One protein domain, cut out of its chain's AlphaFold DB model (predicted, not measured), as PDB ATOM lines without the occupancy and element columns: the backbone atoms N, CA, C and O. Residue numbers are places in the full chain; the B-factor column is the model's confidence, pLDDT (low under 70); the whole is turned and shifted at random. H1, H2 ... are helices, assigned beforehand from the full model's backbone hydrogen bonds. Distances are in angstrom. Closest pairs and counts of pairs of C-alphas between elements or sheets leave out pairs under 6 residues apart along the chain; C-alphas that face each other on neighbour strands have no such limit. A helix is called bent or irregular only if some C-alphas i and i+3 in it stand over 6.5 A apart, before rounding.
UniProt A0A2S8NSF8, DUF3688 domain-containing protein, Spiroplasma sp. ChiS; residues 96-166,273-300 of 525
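AT A GLANCE: This is residues 96 to 166 and 273 to 300 of the 525 residues of the protein "DUF3688 domain-containing protein" of Spiroplasma sp. ChiS (UniProt A0A2S8NSF8). This is a compact cluster of mostly crossed helices: H4 runs through the middle, H5 folds back from it as a hairpin, and the long bent helix H7 crosses H4, its second arm running beside H5. The short helices H1, H2 and H3 lead from the second arm of H7 round toward its first, and H6 makes a corner after H5. The printed part has 99 residues, with seven named helices, H1 to H7 in order, and no named strand: all helix. The radius of gyration of the C-alphas is 12.4 A and the spans are 32 by 28 by 20 A.

HOW THE PARTS SIT: Start at H1, residues 96 to 102, and H2, residues 104 to 110, close but not clearly touching at C-alphas 100 and 107, 7.4 A. H3, residues 113 to 116, is near H4, residues 124 to 138. H4 touches H5, residues 142 to 151, with residues 133 to 137 alone, closest at C-alphas 133 and 145, 5.9 A; this hairpin has a steep tilt of 38 degrees, only just past shallow, opposite ways. H6, residues 153 to 156, touches H5 only at the corner, C-alphas 149 and 155, 4.9 A. H7, residues 273 to 298, was assigned as one helix by its hydrogen bonds but is bent, with C-alphas 285 and 288 7.5 A apart; its arms are H7a, 273 to 285, and H7b, 288 to 298. H7b touches H5, C-alphas 291 and 151, 6.6 A, and H1, C-alphas 289 and 97, 5.4 A. Every O i to N i+4 pair is within hydrogen-bond range in H1, H4, H5, H7a and H7b, 2 of 3 in H2; H3 and H6 are too short for one.

IN THESE COORDINATES: Find C-alpha 96 at (103.544, 124.178, 111.519), where H1 begins. H4 runs 20.9 A from C-alpha 124 at (114.847, 121.637, 120.100), H5 14.2 A, H7a 18.3 A, and H7b 15.5 A to C-alpha 298 at (105.533, 111.295, 124.535).

THE WHOLE: The C-alphas farthest apart, Ser 273 and Gly 300, are 38.5 A apart. Residues 167 to 272 are not printed; C-alphas 166 and 273 are 15.4 A apart across the cut. Of the links printed whole, none is long. Residues 299 to 300 are under pLDDT 70 in this model.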
ATOM      1  N   ILE A  96     103.399 122.913 110.789       90.75
ATOM      2  CA  ILE A  96     103.544 124.178 111.519       90.75
ATOM      3  C   ILE A  96     104.736 124.101 112.481       90.75
ATOM      4  O   ILE A  96     105.599 124.978 112.459       90.75
ATOM      5  N   PHE A  97     104.826 123.038 113.289       92.56
ATOM      6  CA  PHE A  97     105.954 122.846 114.205       92.56
ATOM      7  C   PHE A  97     107.266 122.666 113.433       92.56
ATOM      8  O   PHE A  97     108.281 123.285 113.753       92.56
ATOM      9  N   LEU A  98     107.234 121.865 112.365       89.69
ATOM     10  CA  LEU A  98     108.399 121.627 111.521       89.69
ATOM     11  C   LEU A  98     108.902 122.921 110.864       89.69
ATOM     12  O   LEU A  98     110.108 123.103 110.696       89.69
ATOM     13  N   ASN A  99     108.000 123.848 110.536       92.38
ATOM     14  CA  ASN A  99     108.375 125.170 110.056       92.38
ATOM     15  C   ASN A  99     109.123 125.982 111.125       92.38
ATOM     16  O   ASN A  99     110.149 126.585 110.811       92.38
ATOM     17  N   TYR A 100     108.675 125.949 112.387       94.50
ATOM     18  CA  TYR A 100     109.398 126.589 113.492       94.50
ATOM     19  C   TYR A 100     110.808 126.020 113.667       94.50
ATOM     20  O   TYR A 100     111.757 126.790 113.807       94.50
ATOM     21  N   TYR A 101     110.960 124.697 113.577       93.19
ATOM     22  CA  TYR A 101     112.267 124.039 113.616       93.19
ATOM     23  C   TYR A 101     113.184 124.490 112.467       93.19
ATOM     24  O   TYR A 101     114.320 124.916 112.691       93.19
ATOM     25  N   ARG A 102     112.686 124.441 111.224       92.56
ATOM     26  CA  ARG A 102     113.458 124.782 110.015       92.56
ATOM     27  C   ARG A 102     113.864 126.253 109.974       92.56
ATOM     28  O   ARG A 102     114.984 126.569 109.586       92.56
ATOM     29  N   GLN A 103     112.968 127.148 110.387       94.56
ATOM     30  CA  GLN A 103     113.187 128.595 110.350       94.56
ATOM     31  C   GLN A 103     113.721 129.162 111.671       94.56
ATOM     32  O   GLN A 103     113.791 130.385 111.825       94.56
ATOM     33  N   TRP A 104     114.120 128.306 112.620       95.06
ATOM     34  CA  TRP A 104     114.438 128.724 113.985       95.06
ATOM     35  C   TRP A 104     115.454 129.866 114.056       95.06
ATOM     36  O   TRP A 104     115.270 130.811 114.817       95.06
ATOM     37  N   HIS A 105     116.489 129.822 113.212       92.50
ATOM     38  CA  HIS A 105     117.523 130.856 113.172       92.50
ATOM     39  C   HIS A 105     116.959 132.258 112.882       92.50
ATOM     40  O   HIS A 105     117.398 133.230 113.487       92.50
ATOM     41  N   SER A 106     115.960 132.363 112.002       95.00
ATOM     42  CA  SER A 106     115.296 133.633 111.694       95.00
ATOM     43  C   SER A 106     114.289 134.014 112.778       95.00
ATOM     44  O   SER A 106     114.272 135.150 113.258       95.00
ATOM     45  N   LEU A 107     113.461 133.056 113.200       95.81
ATOM     46  CA  LEU A 107     112.366 133.293 114.140       95.81
ATOM     47  C   LEU A 107     112.863 133.717 115.522       95.81
ATOM     48  O   LEU A 107     112.311 134.649 116.109       95.81
ATOM     49  N   LYS A 108     113.937 133.093 116.025       95.19
ATOM     50  CA  LYS A 108     114.490 133.423 117.344       95.19
ATOM     51  C   LYS A 108     114.984 134.870 117.427       95.19
ATOM     52  O   LYS A 108     114.889 135.475 118.492       95.19
ATOM     53  N   ASN A 109     115.433 135.431 116.303       95.31
ATOM     54  CA  ASN A 109     115.860 136.825 116.194       95.31
ATOM     55  C   ASN A 109     114.647 137.751 116.032       95.31
ATOM     56  O   ASN A 109     114.513 138.731 116.762       95.31
ATOM     57  N   GLN A 110     113.728 137.409 115.121       96.19
ATOM     58  CA  GLN A 110     112.511 138.181 114.844       96.19
ATOM     59  C   GLN A 110     111.656 138.406 116.100       96.19
ATOM     60  O   GLN A 110     111.166 139.518 116.329       96.19
ATOM     61  N   PHE A 111     111.490 137.354 116.902       97.25
ATOM     62  CA  PHE A 111     110.710 137.370 118.140       97.25
ATOM     63  C   PHE A 111     111.563 137.576 119.394       97.25
ATOM     64  O   PHE A 111     111.044 137.550 120.505       97.25
ATOM     65  N   MET A 112     112.866 137.818 119.223       95.31
ATOM     66  CA  MET A 112     113.805 138.147 120.299       95.31
ATOM     67  C   MET A 112     113.940 137.067 121.381       95.31
ATOM     68  O   MET A 112     114.376 137.358 122.493       95.31
ATOM     69  N   VAL A 113     113.634 135.807 121.058       96.00
ATOM     70  CA  VAL A 113     113.800 134.670 121.974       96.00
ATOM     71  C   VAL A 113     115.252 134.542 122.424       96.00
ATOM     72  O   VAL A 113     115.507 134.381 123.616       96.00
ATOM     73  N   GLU A 114     116.212 134.725 121.509       93.62
ATOM     74  CA  GLU A 114     117.642 134.623 121.827       93.62
ATOM     75  C   GLU A 114     118.114 135.634 122.882       93.62
ATOM     76  O   GLU A 114     119.131 135.413 123.548       93.62
ATOM     77  N   LYS A 115     117.374 136.735 123.082       91.94
ATOM     78  CA  LYS A 115     117.660 137.671 124.168       91.94
ATOM     79  C   LYS A 115     117.423 137.005 125.509       91.94
ATOM     80  O   LYS A 115     118.219 137.216 126.407       91.94
ATOM     81  N   PHE A 116     116.412 136.156 125.648       93.88
ATOM     82  CA  PHE A 116     116.037 135.540 126.920       93.88
ATOM     83  C   PHE A 116     116.663 134.168 127.144       93.88
ATOM     84  O   PHE A 116     117.013 133.853 128.281       93.88
ATOM     85  N   TYR A 117     116.806 133.364 126.092       94.31
ATOM     86  CA  TYR A 117     117.295 131.993 126.189       94.31
ATOM     87  C   TYR A 117     117.828 131.500 124.841       94.31
ATOM     88  O   TYR A 117     117.332 131.902 123.791       94.31
ATOM     89  N   ASP A 118     118.837 130.630 124.861       92.38
ATOM     90  CA  ASP A 118     119.372 130.018 123.642       92.38
ATOM     91  C   ASP A 118     118.844 128.589 123.493       92.38
ATOM     92  O   ASP A 118     119.340 127.660 124.122       92.38
ATOM     93  N   VAL A 119     117.796 128.431 122.682       94.19
ATOM     94  CA  VAL A 119     117.207 127.120 122.374       94.19
ATOM     95  C   VAL A 119     118.126 126.379 121.408       94.19
ATOM     96  O   VAL A 119     118.318 126.828 120.266       94.19
ATOM     97  N   LYS A 120     118.654 125.228 121.835       90.75
ATOM     98  CA  LYS A 120     119.572 124.425 121.026       90.75
ATOM     99  C   LYS A 120     118.804 123.538 120.062       90.75
ATOM    100  O   LYS A 120     117.796 122.926 120.403       90.75
ATOM    101  N   LYS A 121     119.317 123.428 118.836       86.19
ATOM    102  CA  LYS A 121     118.670 122.645 117.774       86.19
ATOM    103  C   LYS A 121     118.717 121.130 118.036       86.19
ATOM    104  O   LYS A 121     117.815 120.420 117.610       86.19
ATOM    105  N   GLU A 122     119.730 120.665 118.768       85.38
ATOM    106  CA  GLU A 122     119.933 119.256 119.149       85.38
ATOM    107  C   GLU A 122     118.783 118.709 120.008       85.38
ATOM    108  O   GLU A 122     118.320 117.598 119.778       85.38
ATOM    109  N   ASN A 123     118.278 119.518 120.947       88.56
ATOM    110  CA  ASN A 123     117.184 119.173 121.860       88.56
ATOM    111  C   ASN A 123     115.982 120.109 121.676       88.56
ATOM    112  O   ASN A 123     115.312 120.475 122.641       88.56
ATOM    113  N   PHE A 124     115.705 120.497 120.427       93.50
ATOM    114  CA  PHE A 124     114.847 121.637 120.100       93.50
ATOM    115  C   PHE A 124     113.499 121.663 120.825       93.50
ATOM    116  O   PHE A 124     113.168 122.668 121.443       93.50
ATOM    117  N   LEU A 125     112.725 120.573 120.780       94.19
ATOM    118  CA  LEU A 125     111.409 120.513 121.422       94.19
ATOM    119  C   LEU A 125     111.498 120.716 122.937       94.19
ATOM    120  O   LEU A 125     110.714 121.477 123.508       94.19
ATOM    121  N   ASN A 126     112.447 120.036 123.580       93.50
ATOM    122  CA  ASN A 126     112.632 120.105 125.023       93.50
ATOM    123  C   ASN A 126     113.102 121.498 125.434       93.50
ATOM    124  O   ASN A 126     112.439 122.128 126.251       93.50
ATOM    125  N   ASP A 127     114.157 122.009 124.805       95.38
ATOM    126  CA  ASP A 127     114.709 123.335 125.089       95.38
ATOM    127  C   ASP A 127     113.683 124.446 124.831       95.38
ATOM    128  O   ASP A 127     113.564 125.378 125.626       95.38
ATOM    129  N   LEU A 128     112.910 124.344 123.744       97.12
ATOM    130  CA  LEU A 128     111.878 125.319 123.411       97.12
ATOM    131  C   LEU A 128     110.750 125.307 124.443       97.12
ATOM    132  O   LEU A 128     110.322 126.360 124.901       97.12
ATOM    133  N   THR A 129     110.272 124.126 124.826       96.81
ATOM    134  CA  THR A 129     109.205 124.002 125.828       96.81
ATOM    135  C   THR A 129     109.686 124.463 127.202       96.81
ATOM    136  O   THR A 129     108.961 125.177 127.890       96.81
ATOM    137  N   ASP A 130     110.911 124.098 127.587       96.25
ATOM    138  CA  ASP A 130     111.495 124.482 128.869       96.25
ATOM    139  C   ASP A 130     111.708 126.005 128.925       96.25
ATOM    140  O   ASP A 130     111.427 126.628 129.951       96.25
ATOM    141  N   PHE A 131     112.103 126.626 127.805       97.56
ATOM    142  CA  PHE A 131     112.121 128.080 127.651       97.56
ATOM    143  C   PHE A 131     110.733 128.708 127.807       97.56
ATOM    144  O   PHE A 131     110.590 129.637 128.604       97.56
ATOM    145  N   ILE A 132     109.725 128.230 127.062       97.62
ATOM    146  CA  ILE A 132     108.360 128.779 127.115       97.62
ATOM    147  C   ILE A 132     107.841 128.720 128.553       97.62
ATOM    148  O   ILE A 132     107.333 129.723 129.046       97.62
ATOM    149  N   TYR A 133     108.056 127.598 129.242       96.81
ATOM    150  CA  TYR A 133     107.656 127.434 130.636       96.81
ATOM    151  C   TYR A 133     108.414 128.369 131.589       96.81
ATOM    152  O   TYR A 133     107.827 129.063 132.410       96.81
ATOM    153  N   ALA A 134     109.742 128.467 131.474       96.25
ATOM    154  CA  ALA A 134     110.510 129.398 132.306       96.25
ATOM    155  C   ALA A 134     110.078 130.861 132.090       96.25
ATOM    156  O   ALA A 134     109.996 131.645 133.042       96.25
ATOM    157  N   PHE A 135     109.776 131.225 130.842       97.00
ATOM    158  CA  PHE A 135     109.282 132.547 130.487       97.00
ATOM    159  C   PHE A 135     107.874 132.796 131.033       97.00
ATOM    160  O   PHE A 135     107.637 133.848 131.634       97.00
ATOM    161  N   ASP A 136     106.958 131.840 130.882       95.38
ATOM    162  CA  ASP A 136     105.581 131.981 131.346       95.38
ATOM    163  C   ASP A 136     105.491 132.138 132.872       95.38
ATOM    164  O   ASP A 136     104.792 133.039 133.345       95.38
ATOM    165  N   VAL A 137     106.287 131.380 133.638       94.44
ATOM    166  CA  VAL A 137     106.334 131.453 135.101       94.44
ATOM    167  C   VAL A 137     106.865 132.815 135.525       94.44
ATOM    168  O   VAL A 137     106.261 133.491 136.364       94.44
ATOM    169  N   LYS A 138     107.971 133.262 134.916       93.94
ATOM    170  CA  LYS A 138     108.582 134.552 135.249       93.94
ATOM    171  C   LYS A 138     107.638 135.722 134.973       93.94
ATOM    172  O   LYS A 138     107.558 136.656 135.775       93.94
ATOM    173  N   TYR A 139     106.926 135.671 133.852       94.31
ATOM    174  CA  TYR A 139     106.043 136.744 133.398       94.31
ATOM    175  C   TYR A 139     104.563 136.514 133.723       94.31
ATOM    176  O   TYR A 139     103.713 137.257 133.231       94.31
ATOM    177  N   LYS A 140     104.263 135.553 134.609       94.44
ATOM    178  CA  LYS A 140     102.930 135.266 135.165       94.44
ATOM    179  C   LYS A 140     101.859 134.994 134.099       94.44
ATOM    180  O   LYS A 140     100.716 135.426 134.233       94.44
ATOM    181  N   MET A 141     102.220 134.271 133.041       95.25
ATOM    182  CA  MET A 141     101.305 133.845 131.975       95.25
ATOM    183  C   MET A 141     100.635 132.510 132.341       95.25
ATOM    184  O   MET A 141     100.856 131.492 131.688       95.25
ATOM    185  N   TYR A 142      99.812 132.511 133.395       91.44
ATOM    186  CA  TYR A 142      99.288 131.288 134.029       91.44
ATOM    187  C   TYR A 142      98.569 130.319 133.077       91.44
ATOM    188  O   TYR A 142      98.676 129.107 133.255       91.44
ATOM    189  N   ASP A 143      97.869 130.823 132.057       94.38
ATOM    190  CA  ASP A 143      97.185 129.978 131.071       94.38
ATOM    191  C   ASP A 143      98.163 129.136 130.238       94.38
ATOM    192  O   ASP A 143      97.844 128.007 129.859       94.38
ATOM    193  N   VAL A 144      99.359 129.664 129.963       95.44
ATOM    194  CA  VAL A 144     100.423 128.943 129.252       95.44
ATOM    195  C   VAL A 144     101.021 127.882 130.171       95.44
ATOM    196  O   VAL A 144     101.033 126.707 129.798       95.44
ATOM    197  N   SER A 145     101.393 128.266 131.399       92.94
ATOM    198  CA  SER A 145     101.978 127.349 132.386       92.94
ATOM    199  C   SER A 145     101.053 126.161 132.648       92.94
ATOM    200  O   SER A 145     101.489 125.011 132.661       92.94
ATOM    201  N   LYS A 146      99.750 126.434 132.802       93.94
ATOM    202  CA  LYS A 146      98.719 125.416 133.008       93.94
ATOM    203  C   LYS A 146      98.655 124.435 131.837       93.94
ATOM    204  O   LYS A 146      98.705 123.229 132.058       93.94
ATOM    205  N   LYS A 147      98.602 124.935 130.597       94.56
ATOM    206  CA  LYS A 147      98.577 124.079 129.401       94.56
ATOM    207  C   LYS A 147      99.824 123.200 129.297       94.56
ATOM    208  O   LYS A 147      99.697 122.043 128.902       94.56
ATOM    209  N   ILE A 148     101.004 123.717 129.648       93.81
ATOM    210  CA  ILE A 148     102.240 122.921 129.662       93.81
ATOM    211  C   ILE A 148     102.156 121.817 130.718       93.81
ATOM    212  O   ILE A 148     102.373 120.660 130.378       93.81
ATOM    213  N   VAL A 149     101.780 122.139 131.957       92.38
ATOM    214  CA  VAL A 149     101.661 121.150 133.046       92.38
ATOM    215  C   VAL A 149     100.656 120.044 132.702       92.38
ATOM    216  O   VAL A 149     100.932 118.871 132.928       92.38
ATOM    217  N   GLU A 150      99.512 120.384 132.103       89.19
ATOM    218  CA  GLU A 150      98.473 119.403 131.757       89.19
ATOM    219  C   GLU A 150      98.889 118.451 130.621       89.19
ATOM    220  O   GLU A 150      98.527 117.272 130.634       89.19
ATOM    221  N   ASN A 151      99.654 118.948 129.643       87.06
ATOM    222  CA  ASN A 151      99.944 118.222 128.400       87.06
ATOM    223  C   ASN A 151     101.376 117.687 128.309       87.06
ATOM    224  O   ASN A 151     101.660 116.890 127.420       87.06
ATOM    225  N   VAL A 152     102.287 118.119 129.182       87.88
ATOM    226  CA  VAL A 152     103.694 117.726 129.129       87.88
ATOM    227  C   VAL A 152     104.066 116.941 130.381       87.88
ATOM    228  O   VAL A 152     104.223 117.505 131.458       87.88
ATOM    229  N   GLU A 153     104.248 115.629 130.228       82.44
ATOM    230  CA  GLU A 153     104.417 114.677 131.335       82.44
ATOM    231  C   GLU A 153     105.501 115.084 132.343       82.44
ATOM    232  O   GLU A 153     105.249 115.093 133.545       82.44
ATOM    233  N   ARG A 154     106.663 115.554 131.866       86.19
ATOM    234  CA  ARG A 154     107.773 115.987 132.736       86.19
ATOM    235  C   ARG A 154     107.449 117.172 133.657       86.19
ATOM    236  O   ARG A 154     108.217 117.425 134.578       86.19
ATOM    237  N   TYR A 155     106.354 117.891 133.408       86.81
ATOM    238  CA  TYR A 155     105.882 119.012 134.223       86.81
ATOM    239  C   TYR A 155     104.678 118.667 135.111       86.81
ATOM    240  O   TYR A 155     104.330 119.474 135.968       86.81
ATOM    241  N   LYS A 156     104.069 117.478 134.964       79.88
ATOM    242  CA  LYS A 156     102.932 117.042 135.799       79.88
ATOM    243  C   LYS A 156     103.317 116.867 137.265       79.88
ATOM    244  O   LYS A 156     102.537 117.186 138.152       79.88
ATOM    245  N   GLU A 157     104.522 116.362 137.513       73.12
ATOM    246  CA  GLU A 157     105.043 116.145 138.868       73.12
ATOM    247  C   GLU A 157     106.067 117.215 139.272       73.12
ATOM    248  O   GLU A 157     106.220 117.526 140.452       73.12
ATOM    249  N   ASN A 158     106.733 117.840 138.295       76.81
ATOM    250  CA  ASN A 158     107.756 118.855 138.522       76.81
ATOM    251  C   ASN A 158     107.309 120.229 138.006       76.81
ATOM    252  O   ASN A 158     107.568 120.599 136.863       76.81
ATOM    253  N   HIS A 159     106.679 121.007 138.884       83.50
ATOM    254  CA  HIS A 159     106.113 122.326 138.578       83.50
ATOM    255  C   HIS A 159     107.147 123.469 138.611       83.50
ATOM    256  O   HIS A 159     106.795 124.624 138.855       83.50
ATOM    257  N   TYR A 160     108.434 123.164 138.415       86.19
ATOM    258  CA  TYR A 160     109.509 124.152 138.465       86.19
ATOM    259  C   TYR A 160     110.173 124.345 137.098       86.19
ATOM    260  O   TYR A 160     110.413 123.371 136.378       86.19
ATOM    261  N   PRO A 161     110.529 125.594 136.731       88.12
ATOM    262  CA  PRO A 161     111.348 125.856 135.559       88.12
ATOM    263  C   PRO A 161     112.654 125.065 135.601       88.12
ATOM    264  O   PRO A 161     113.432 125.158 136.550       88.12
ATOM    265  N   ARG A 162     112.898 124.289 134.546       89.62
ATOM    266  CA  ARG A 162     114.106 123.461 134.394       89.62
ATOM    267  C   ARG A 162     115.290 124.255 133.843       89.62
ATOM    268  O   ARG A 162     116.426 123.802 133.916       89.62
ATOM    269  N   VAL A 163     115.018 125.448 133.315       91.44
ATOM    270  CA  VAL A 163     116.005 126.370 132.753       91.44
ATOM    271  C   VAL A 163     115.836 127.754 133.369       91.44
ATOM    272  O   VAL A 163     114.748 128.125 133.810       91.44
ATOM    273  N   LYS A 164     116.927 128.523 133.392       91.19
ATOM    274  CA  LYS A 164     116.933 129.929 133.804       91.19
ATOM    275  C   LYS A 164     116.989 130.825 132.576       91.19
ATOM    276  O   LYS A 164     117.719 130.530 131.628       91.19
ATOM    277  N   LEU A 165     116.263 131.936 132.608       93.25
ATOM    278  CA  LEU A 165     116.402 132.975 131.596       93.25
ATOM    279  C   LEU A 165     117.712 133.739 131.828       93.25
ATOM    280  O   LEU A 165     118.171 133.861 132.963       93.25
ATOM    281  N   LYS A 166     118.309 134.308 130.775       90.06
ATOM    282  CA  LYS A 166     119.601 135.024 130.866       90.06
ATOM    283  C   LYS A 166     119.614 136.109 131.950       90.06
ATOM    284  O   LYS A 166     120.603 136.274 132.652       90.06
ATOM    285  N   SER A 273     110.069 145.651 127.991       90.56
ATOM    286  CA  SER A 273     108.669 145.333 127.675       90.56
ATOM    287  C   SER A 273     108.409 145.076 126.186       90.56
ATOM    288  O   SER A 273     107.603 144.211 125.857       90.56
ATOM    289  N   TYR A 274     109.098 145.773 125.275       92.44
ATOM    290  CA  TYR A 274     108.986 145.509 123.837       92.44
ATOM    291  C   TYR A 274     109.517 144.113 123.493       92.44
ATOM    292  O   TYR A 274     108.804 143.332 122.867       92.44
ATOM    293  N   GLN A 275     110.714 143.757 123.970       93.75
ATOM    294  CA  GLN A 275     111.292 142.427 123.747       93.75
ATOM    295  C   GLN A 275     110.417 141.325 124.365       93.75
ATOM    296  O   GLN A 275     110.161 140.306 123.727       93.75
ATOM    297  N   GLN A 276     109.894 141.553 125.575       95.00
ATOM    298  CA  GLN A 276     108.962 140.634 126.231       95.00
ATOM    299  C   GLN A 276     107.695 140.422 125.397       95.00
ATOM    300  O   GLN A 276     107.248 139.290 125.246       95.00
ATOM    301  N   ASN A 277     107.120 141.489 124.836       97.06
ATOM    302  CA  ASN A 277     105.916 141.393 124.012       97.06
ATOM    303  C   ASN A 277     106.161 140.612 122.714       97.06
ATOM    304  O   ASN A 277     105.290 139.850 122.308       97.06
ATOM    305  N   ARG A 278     107.349 140.728 122.106       97.81
ATOM    306  CA  ARG A 278     107.724 139.916 120.934       97.81
ATOM    307  C   ARG A 278     107.812 138.429 121.272       97.81
ATOM    308  O   ARG A 278     107.338 137.602 120.502       97.81
ATOM    309  N   VAL A 279     108.340 138.085 122.446       97.81
ATOM    310  CA  VAL A 279     108.345 136.690 122.907       97.81
ATOM    311  C   VAL A 279     106.929 136.194 123.201       97.81
ATOM    312  O   VAL A 279     106.593 135.080 122.811       97.81
ATOM    313  N   LYS A 280     106.076 137.008 123.836       97.88
ATOM    314  CA  LYS A 280     104.667 136.650 124.086       97.88
ATOM    315  C   LYS A 280     103.914 136.366 122.786       97.88
ATOM    316  O   LYS A 280     103.271 135.332 122.689       97.88
ATOM    317  N   GLU A 281     104.088 137.217 121.773       97.94
ATOM    318  CA  GLU A 281     103.531 137.017 120.427       97.94
ATOM    319  C   GLU A 281     103.962 135.664 119.834       97.94
ATOM    320  O   GLU A 281     103.139 134.907 119.324       97.94
ATOM    321  N   PHE A 282     105.245 135.312 119.957       97.81
ATOM    322  CA  PHE A 282     105.735 134.005 119.523       97.81
ATOM    323  C   PHE A 282     105.112 132.845 120.302       97.81
ATOM    324  O   PHE A 282     104.742 131.836 119.698       97.81
ATOM    325  N   ILE A 283     104.996 132.960 121.628       98.06
ATOM    326  CA  ILE A 283     104.376 131.928 122.465       98.06
ATOM    327  C   ILE A 283     102.922 131.725 122.035       98.06
ATOM    328  O   ILE A 283     102.527 130.590 121.786       98.06
ATOM    329  N   ASP A 284     102.156 132.799 121.849       97.06
ATOM    330  CA  ASP A 284     100.753 132.718 121.431       97.06
ATOM    331  C   ASP A 284     100.591 132.012 120.070       97.06
ATOM    332  O   ASP A 284      99.691 131.187 119.900       97.06
ATOM    333  N   LEU A 285     101.498 132.270 119.120       96.31
ATOM    334  CA  LEU A 285     101.498 131.640 117.793       96.31
ATOM    335  C   LEU A 285     101.979 130.179 117.801       96.31
ATOM    336  O   LEU A 285     101.544 129.369 116.976       96.31
ATOM    337  N   SER A 286     102.913 129.831 118.686       96.12
ATOM    338  CA  SER A 286     103.614 128.541 118.645       96.12
ATOM    339  C   SER A 286     103.076 127.508 119.631       96.12
ATOM    340  O   SER A 286     103.125 126.312 119.320       96.12
ATOM    341  N   LEU A 287     102.516 127.939 120.770       96.62
ATOM    342  CA  LEU A 287     102.195 127.089 121.920       96.62
ATOM    343  C   LEU A 287     101.397 125.850 121.526       96.62
ATOM    344  O   LEU A 287     101.773 124.741 121.889       96.62
ATOM    345  N   TYR A 288     100.330 126.014 120.743       95.06
ATOM    346  CA  TYR A 288      99.504 124.883 120.322       95.06
ATOM    347  C   TYR A 288     100.324 123.809 119.591       95.06
ATOM    348  O   TYR A 288     100.267 122.635 119.948       95.06
ATOM    349  N   SER A 289     101.134 124.212 118.609       94.12
ATOM    350  CA  SER A 289     101.962 123.278 117.836       94.12
ATOM    351  C   SER A 289     103.056 122.618 118.681       94.12
ATOM    352  O   SER A 289     103.322 121.433 118.505       94.12
ATOM    353  N   VAL A 290     103.640 123.352 119.637       95.88
ATOM    354  CA  VAL A 290     104.653 122.832 120.567       95.88
ATOM    355  C   VAL A 290     104.037 121.799 121.511       95.88
ATOM    356  O   VAL A 290     104.641 120.758 121.760       95.88
ATOM    357  N   LEU A 291     102.821 122.039 122.009       93.25
ATOM    358  CA  LEU A 291     102.108 121.085 122.861       93.25
ATOM    359  C   LEU A 291     101.728 119.817 122.094       93.25
ATOM    360  O   LEU A 291     101.976 118.720 122.584       93.25
ATOM    361  N   GLN A 292     101.183 119.953 120.880       88.81
ATOM    362  CA  GLN A 292     100.866 118.798 120.032       88.81
ATOM    363  C   GLN A 292     102.107 117.956 119.734       88.81
ATOM    364  O   GLN A 292     102.048 116.731 119.767       88.81
ATOM    365  N   GLU A 293     103.243 118.606 119.499       91.50
ATOM    366  CA  GLU A 293     104.497 117.910 119.261       91.50
ATOM    367  C   GLU A 293     105.037 117.204 120.518       91.50
ATOM    368  O   GLU A 293     105.485 116.063 120.423       91.50
ATOM    369  N   ASN A 294     104.933 117.817 121.706       88.75
ATOM    370  CA  ASN A 294     105.259 117.140 122.970       88.75
ATOM    371  C   ASN A 294     104.401 115.887 123.174       88.75
ATOM    372  O   ASN A 294     104.946 114.840 123.519       88.75
ATOM    373  N   ILE A 295     103.090 115.978 122.930       82.00
ATOM    374  CA  ILE A 295     102.171 114.838 123.036       82.00
ATOM    375  C   ILE A 295     102.583 113.738 122.054       82.00
ATOM    376  O   ILE A 295     102.708 112.582 122.449       82.00
ATOM    377  N   ARG A 296     102.863 114.091 120.794       83.25
ATOM    378  CA  ARG A 296     103.296 113.142 119.761       83.25
ATOM    379  C   ARG A 296     104.570 112.399 120.170       83.25
ATOM    380  O   ARG A 296     104.630 111.181 120.040       83.25
ATOM    381  N   VAL A 297     105.577 113.114 120.674       80.38
ATOM    382  CA  VAL A 297     106.849 112.517 121.111       80.38
ATOM    383  C   VAL A 297     106.678 111.659 122.369       80.38
ATOM    384  O   VAL A 297     107.247 110.574 122.439       80.38
ATOM    385  N   GLN A 298     105.866 112.092 123.340       76.38
ATOM    386  CA  GLN A 298     105.533 111.295 124.535       76.38
ATOM    387  C   GLN A 298     104.823 109.994 124.174       76.38
ATOM    388  O   GLN A 298     105.112 108.942 124.734       76.38
ATOM    389  N   GLN A 299     103.956 110.055 123.169       68.38
ATOM    390  CA  GLN A 299     103.331 108.896 122.556       68.38
ATOM    391  C   GLN A 299     104.274 108.205 121.553       68.38
ATOM    392  O   GLN A 299     103.815 107.668 120.561       68.38
ATOM    393  N   GLY A 300     105.595 108.251 121.739       65.69
ATOM    394  CA  GLY A 300     106.569 107.468 120.972       65.69
ATOM    395  C   GLY A 300     106.911 107.966 119.564       65.69
ATOM    396  O   GLY A 300     107.695 107.303 118.879       65.69
TER     397      GLY A 300